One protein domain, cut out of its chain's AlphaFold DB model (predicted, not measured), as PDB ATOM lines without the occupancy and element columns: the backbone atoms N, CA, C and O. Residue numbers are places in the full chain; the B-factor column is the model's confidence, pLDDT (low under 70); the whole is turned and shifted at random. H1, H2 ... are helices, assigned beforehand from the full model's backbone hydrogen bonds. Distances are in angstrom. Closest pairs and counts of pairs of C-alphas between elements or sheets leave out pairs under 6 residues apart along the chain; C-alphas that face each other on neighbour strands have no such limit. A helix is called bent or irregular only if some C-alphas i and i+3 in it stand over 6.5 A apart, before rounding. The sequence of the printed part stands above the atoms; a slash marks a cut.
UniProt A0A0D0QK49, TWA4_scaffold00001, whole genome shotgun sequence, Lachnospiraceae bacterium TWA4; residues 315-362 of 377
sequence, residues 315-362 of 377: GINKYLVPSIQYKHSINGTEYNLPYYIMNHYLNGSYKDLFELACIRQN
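Overview. This is residues 315 to 362 of the 377 residues of an uncharacterized protein of Lachnospiraceae bacterium TWA4 (UniProt A0A0D0QK49). Two helices meet near their ends as an L: the shorter H1 packs on the first part of the longer H2, and the far part of H2, from residue 350, sticks out as an arm that makes the length. The printed part has 48 residues with two named helices, H1 then H2, and no named strand; its class is all helix. It is only just loose, close to compact, with a radius of gyration of the C-alphas of 11.7 A and spans of 38 by 19 by 17 A.

Along the chain. After residues 315 to 320, H1 runs from Val 321, C-alpha at (194.541, 189.556, 216.081), to Asn 331, 15.3 A. H2 covers residues 337 to 360, 30.0 A, ending at C-alpha 360 at (200.309, 210.365, 207.202). It has a kink of 46 degrees near residue 346; it is neither bent nor irregular, but only just: C-alphas 343 and 346 are 6.4 A apart.

Arrangement. H2 touches H1 with residues 337 to 345 alone; the closest C-alphas, of His 328 and Leu 337, are 7.0 A apart. Their lines are only just about perpendicular, at 71 degrees. Every O i to N i+4 pair of H1 is within hydrogen-bond range, and 15 of 20 in H2.

Size, cuts and confidence. The C-alphas of Glu 334 and Asn 362, the two farthest apart, are 38.5 A apart. The printed part has no cut, and the link from H1 to H2 is tight. Residues 350 to 362, of which 350 to 360 belong to H2, stand free. The pLDDT is under 70 for residues 347 to 362.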
ATOM      1  N   GLY A 315     196.372 193.407 227.281       76.94
ATOM      2  CA  GLY A 315     195.321 193.186 226.296       76.94
ATOM      3  C   GLY A 315     195.809 193.400 224.860       76.94
ATOM      4  O   GLY A 315     196.652 194.253 224.561       76.94
ATOM      5  N   ILE A 316     195.299 192.574 223.942       77.75
ATOM      6  CA  ILE A 316     195.569 192.687 222.507       77.75
ATOM      7  C   ILE A 316     194.310 193.209 221.836       77.75
ATOM      8  O   ILE A 316     193.246 192.589 221.899       77.75
ATOM      9  N   ASN A 317     194.440 194.326 221.121       79.81
ATOM     10  CA  ASN A 317     193.335 194.865 220.346       79.81
ATOM     11  C   ASN A 317     192.814 193.807 219.355       79.81
ATOM     12  O   ASN A 317     193.533 193.384 218.447       79.81
ATOM     13  N   LYS A 318     191.537 193.429 219.495       81.00
ATOM     14  CA  LYS A 318     190.861 192.413 218.670       81.00
ATOM     15  C   LYS A 318     191.005 192.632 217.161       81.00
ATOM     16  O   LYS A 318     191.023 191.666 216.406       81.00
ATOM     17  N   TYR A 319     191.137 193.884 216.713       81.44
ATOM     18  CA  TYR A 319     191.310 194.214 215.296       81.44
ATOM     19  C   TYR A 319     192.703 193.846 214.759       81.44
ATOM     20  O   TYR A 319     192.861 193.674 213.554       81.44
ATOM     21  N   LEU A 320     193.708 193.702 215.629       81.06
ATOM     22  CA  LEU A 320     195.064 193.303 215.249       81.06
ATOM     23  C   LEU A 320     195.241 191.782 215.204       81.06
ATOM     24  O   LEU A 320     196.102 191.310 214.459       81.06
ATOM     25  N   VAL A 321     194.421 191.020 215.938       83.25
ATOM     26  CA  VAL A 321     194.541 189.556 216.081       83.25
ATOM     27  C   VAL A 321     194.649 188.826 214.734       83.25
ATOM     28  O   VAL A 321     195.608 188.066 214.583       83.25
ATOM     29  N   PRO A 322     193.799 189.086 213.715       87.38
ATOM     30  CA  PRO A 322     193.920 188.395 212.428       87.38
ATOM     31  C   PRO A 322     195.260 188.662 211.732       87.38
ATOM     32  O   PRO A 322     195.868 187.758 211.165       87.38
ATOM     33  N   SER A 323     195.758 189.902 211.809       85.19
ATOM     34  CA  SER A 323     197.038 190.279 211.197       85.19
ATOM     35  C   SER A 323     198.236 189.652 211.914       85.19
ATOM     36  O   SER A 323     199.205 189.257 211.266       85.19
ATOM     37  N   ILE A 324     198.157 189.544 213.244       86.38
ATOM     38  CA  ILE A 324     199.167 188.899 214.080       86.38
ATOM     39  C   ILE A 324     199.224 187.413 213.734       86.38
ATOM     40  O   ILE A 324     200.299 186.907 213.433       86.38
ATOM     41  N   GLN A 325     198.073 186.736 213.732       88.69
ATOM     42  CA  GLN A 325     197.976 185.307 213.427       88.69
ATOM     43  C   GLN A 325     198.478 184.995 212.015       88.69
ATOM     44  O   GLN A 325     199.250 184.059 211.834       88.69
ATOM     45  N   TYR A 326     198.118 185.819 211.026       88.94
ATOM     46  CA  TYR A 326     198.623 185.679 209.661       88.94
ATOM     47  C   TYR A 326     200.151 185.797 209.602       88.94
ATOM     48  O   TYR A 326     200.817 184.912 209.068       88.94
ATOM     49  N   LYS A 327     200.734 186.845 210.198       87.50
ATOM     50  CA  LYS A 327     202.195 187.030 210.194       87.50
ATOM     51  C   LYS A 327     202.930 185.934 210.973       87.50
ATOM     52  O   LYS A 327     203.970 185.469 210.510       87.50
ATOM     53  N   HIS A 328     202.379 185.494 212.105       90.31
ATOM     54  CA  HIS A 328     202.907 184.375 212.890       90.31
ATOM     55  C   HIS A 328     202.918 183.076 212.076       90.31
ATOM     56  O   HIS A 328     203.938 182.399 212.041       90.31
ATOM     57  N   SER A 329     201.844 182.791 211.331       90.44
ATOM     58  CA  SER A 329     201.738 181.576 210.510       90.44
ATOM     59  C   SER A 329     202.747 181.493 209.359       90.44
ATOM     60  O   SER A 329     203.056 180.396 208.907       90.44
ATOM     61  N   ILE A 330     203.260 182.634 208.888       88.31
ATOM     62  CA  ILE A 330     204.194 182.692 207.755       88.31
ATOM     63  C   ILE A 330     205.645 182.770 208.240       88.31
ATOM     64  O   ILE A 330     206.501 182.095 207.681       88.31
ATOM     65  N   ASN A 331     205.920 183.577 209.273       83.81
ATOM     66  CA  ASN A 331     207.286 183.966 209.656       83.81
ATOM     67  C   ASN A 331     207.608 183.780 211.150       83.81
ATOM     68  O   ASN A 331     208.597 184.333 211.619       83.81
ATOM     69  N   GLY A 332     206.749 183.130 211.938       81.75
ATOM     70  CA  GLY A 332     206.909 183.107 213.396       81.75
ATOM     71  C   GLY A 332     206.555 181.794 214.074       81.75
ATOM     72  O   GLY A 332     206.505 181.770 215.300       81.75
ATOM     73  N   THR A 333     206.297 180.726 213.319       85.25
ATOM     74  CA  THR A 333     205.804 179.446 213.851       85.25
ATOM     75  C   THR A 333     206.796 178.744 214.775       85.25
ATOM     76  O   THR A 333     206.378 177.955 215.617       85.25
ATOM     77  N   GLU A 334     208.087 179.065 214.674       84.06
ATOM     78  CA  GLU A 334     209.130 178.638 215.617       84.06
ATOM     79  C   GLU A 334     208.959 179.216 217.035       84.06
ATOM     80  O   GLU A 334     209.465 178.646 218.000       84.06
ATOM     81  N   TYR A 335     208.217 180.316 217.182       84.38
ATOM     82  CA  TYR A 335     207.927 180.949 218.464       84.38
ATOM     83  C   TYR A 335     206.497 180.659 218.905       84.38
ATOM     84  O   TYR A 335     205.566 180.622 218.098       84.38
ATOM     85  N   ASN A 336     206.281 180.561 220.217       84.38
ATOM     86  CA  ASN A 336     204.918 180.609 220.732       84.38
ATOM     87  C   ASN A 336     204.286 181.983 220.417       84.38
ATOM     88  O   ASN A 336     204.972 183.007 220.336       84.38
ATOM     89  N   LEU A 337     202.968 182.001 220.209       87.56
ATOM     90  CA  LEU A 337     202.263 183.206 219.768       87.56
ATOM     91  C   LEU A 337     202.431 184.396 220.744       87.56
ATOM     92  O   LEU A 337     202.752 185.485 220.268       87.56
ATOM     93  N   PRO A 338     202.288 184.236 222.079       87.56
ATOM     94  CA  PRO A 338     202.557 185.312 223.040       87.56
ATOM     95  C   PRO A 338     203.949 185.947 222.914       87.56
ATOM     96  O   PRO A 338     204.075 187.173 222.866       87.56
ATOM     97  N   TYR A 339     204.994 185.126 222.811       87.62
ATOM     98  CA  TYR A 339     206.371 185.576 222.636       87.62
ATOM     99  C   TYR A 339     206.548 186.328 221.321       87.62
ATOM    100  O   TYR A 339     207.112 187.423 221.300       87.62
ATOM    101  N   TYR A 340     206.031 185.766 220.224       88.75
ATOM    102  CA  TYR A 340     206.093 186.393 218.908       88.75
ATOM    103  C   TYR A 340     205.460 187.786 218.919       88.75
ATOM    104  O   TYR A 340     206.028 188.730 218.367       88.75
ATOM    105  N   ILE A 341     204.306 187.932 219.577       85.31
ATOM    106  CA  ILE A 341     203.609 189.214 219.692       85.31
ATOM    107  C   ILE A 341     204.518 190.255 220.341       85.31
ATOM    108  O   ILE A 341     204.736 191.318 219.757       85.31
ATOM    109  N   MET A 342     205.071 189.947 221.514       80.69
ATOM    110  CA  MET A 342     205.863 190.915 222.271       80.69
ATOM    111  C   MET A 342     207.218 191.212 221.628       80.69
ATOM    112  O   MET A 342     207.595 192.377 221.515       80.69
ATOM    113  N   ASN A 343     207.936 190.185 221.177       81.12
ATOM    114  CA  ASN A 343     209.338 190.332 220.788       81.12
ATOM    115  C   ASN A 343     209.546 190.588 219.291       81.12
ATOM    116  O   ASN A 343     210.518 191.249 218.929       81.12
ATOM    117  N   HIS A 344     208.632 190.140 218.424       82.06
ATOM    118  CA  HIS A 344     208.784 190.259 216.968       82.06
ATOM    119  C   HIS A 344     207.736 191.175 216.336       82.06
ATOM    120  O   HIS A 344     208.082 192.102 215.600       82.06
ATOM    121  N   TYR A 345     206.451 190.959 216.626       79.38
ATOM    122  CA  TYR A 345     205.381 191.739 216.007       79.38
ATOM    123  C   TYR A 345     205.412 193.200 216.471       79.38
ATOM    124  O   TYR A 345     205.394 194.104 215.631       79.38
ATOM    125  N   LEU A 346     205.502 193.449 217.785       72.56
ATOM    126  CA  LEU A 346     205.561 194.813 218.318       72.56
ATOM    127  C   LEU A 346     206.866 195.531 217.943       72.56
ATOM    128  O   LEU A 346     206.822 196.691 217.548       72.56
ATOM    129  N   ASN A 347     208.012 194.852 217.983       69.69
ATOM    130  CA  ASN A 347     209.290 195.488 217.650       69.69
ATOM    131  C   ASN A 347     209.460 195.784 216.150       69.69
ATOM    132  O   ASN A 347     210.027 196.816 215.799       69.69
ATOM    133  N   GLY A 348     208.979 194.903 215.268       66.31
ATOM    134  CA  GLY A 348     209.100 195.084 213.819       66.31
ATOM    135  C   GLY A 348     207.911 195.827 213.213       66.31
ATOM    136  O   GLY A 348     208.038 196.925 212.686       66.31
ATOM    137  N   SER A 349     206.718 195.243 213.321       61.09
ATOM    138  CA  SER A 349     205.540 195.711 212.576       61.09
ATOM    139  C   SER A 349     204.869 196.939 213.186       61.09
ATOM    140  O   SER A 349     204.270 197.725 212.454       61.09
ATOM    141  N   TYR A 350     204.935 197.115 214.510       54.88
ATOM    142  CA  TYR A 350     204.395 198.321 215.140       54.88
ATOM    143  C   TYR A 350     205.262 199.538 214.832       54.88
ATOM    144  O   TYR A 350     204.722 200.622 214.657       54.88
ATOM    145  N   LYS A 351     206.582 199.358 214.699       55.94
ATOM    146  CA  LYS A 351     207.496 200.421 214.279       55.94
ATOM    147  C   LYS A 351     207.140 200.927 212.880       55.94
ATOM    148  O   LYS A 351     206.922 202.121 212.725       55.94
ATOM    149  N   ASP A 352     206.920 200.021 211.928       55.50
ATOM    150  CA  ASP A 352     206.468 200.376 210.575       55.50
ATOM    151  C   ASP A 352     205.080 201.036 210.573       55.50
ATOM    152  O   ASP A 352     204.852 202.015 209.867       55.50
ATOM    153  N   LEU A 353     204.135 200.538 211.383       53.25
ATOM    154  CA  LEU A 353     202.806 201.145 211.540       53.25
ATOM    155  C   LEU A 353     202.878 202.546 212.163       53.25
ATOM    156  O   LEU A 353     202.128 203.431 211.754       53.25
ATOM    157  N   PHE A 354     203.772 202.757 213.128       50.88
ATOM    158  CA  PHE A 354     204.001 204.049 213.767       50.88
ATOM    159  C   PHE A 354     204.697 205.021 212.808       50.88
ATOM    160  O   PHE A 354     204.293 206.178 212.714       50.88
ATOM    161  N   GLU A 355     205.683 204.553 212.040       46.84
ATOM    162  CA  GLU A 355     206.361 205.328 210.998       46.84
ATOM    163  C   GLU A 355     205.394 205.698 209.859       46.84
ATOM    164  O   GLU A 355     205.314 206.867 209.481       46.84
ATOM    165  N   LEU A 356     204.558 204.769 209.387       42.09
ATOM    166  CA  LEU A 356     203.498 205.032 208.401       42.09
ATOM    167  C   LEU A 356     202.413 205.981 208.935       42.09
ATOM    168  O   LEU A 356     201.908 206.828 208.189       42.09
ATOM    169  N   ALA A 357     202.058 205.882 210.220       41.12
ATOM    170  CA  ALA A 357     201.149 206.821 210.874       41.12
ATOM    171  C   ALA A 357     201.768 208.226 210.989       41.12
ATOM    172  O   ALA A 357     201.076 209.214 210.742       41.12
ATOM    173  N   CYS A 358     203.069 208.326 211.277       35.31
ATOM    174  CA  CYS A 358     203.805 209.592 211.292       35.31
ATOM    175  C   CYS A 358     203.939 210.203 209.885       35.31
ATOM    176  O   CYS A 358     203.802 211.415 209.732       35.31
ATOM    177  N   ILE A 359     204.114 209.386 208.837       37.16
ATOM    178  CA  ILE A 359     204.144 209.848 207.437       37.16
ATOM    179  C   ILE A 359     202.780 210.423 207.011       37.16
ATOM    180  O   ILE A 359     202.727 211.446 206.329       37.16
ATOM    181  N   ARG A 360     201.662 209.830 207.459       31.92
ATOM    182  CA  ARG A 360     200.309 210.365 207.202       31.92
ATOM    183  C   ARG A 360     199.960 211.617 208.018       31.92
ATOM    184  O   ARG A 360     199.051 212.346 207.629       31.92
ATOM    185  N   GLN A 361     200.671 211.910 209.107       35.19
ATOM    186  CA  GLN A 361     200.424 213.096 209.943       35.19
ATOM    187  C   GLN A 361     200.959 214.418 209.358       35.19
ATOM    188  O   GLN A 361     200.674 215.480 209.911       35.19
ATOM    189  N   ASN A 362     201.643 214.406 208.206       33.97
ATOM    190  CA  ASN A 362     202.066 215.641 207.529       33.97
ATOM    191  C   ASN A 362     200.947 216.363 206.749       33.97
ATOM    192  O   ASN A 362     201.182 217.410 206.148       33.97
TER     193      ASN A 362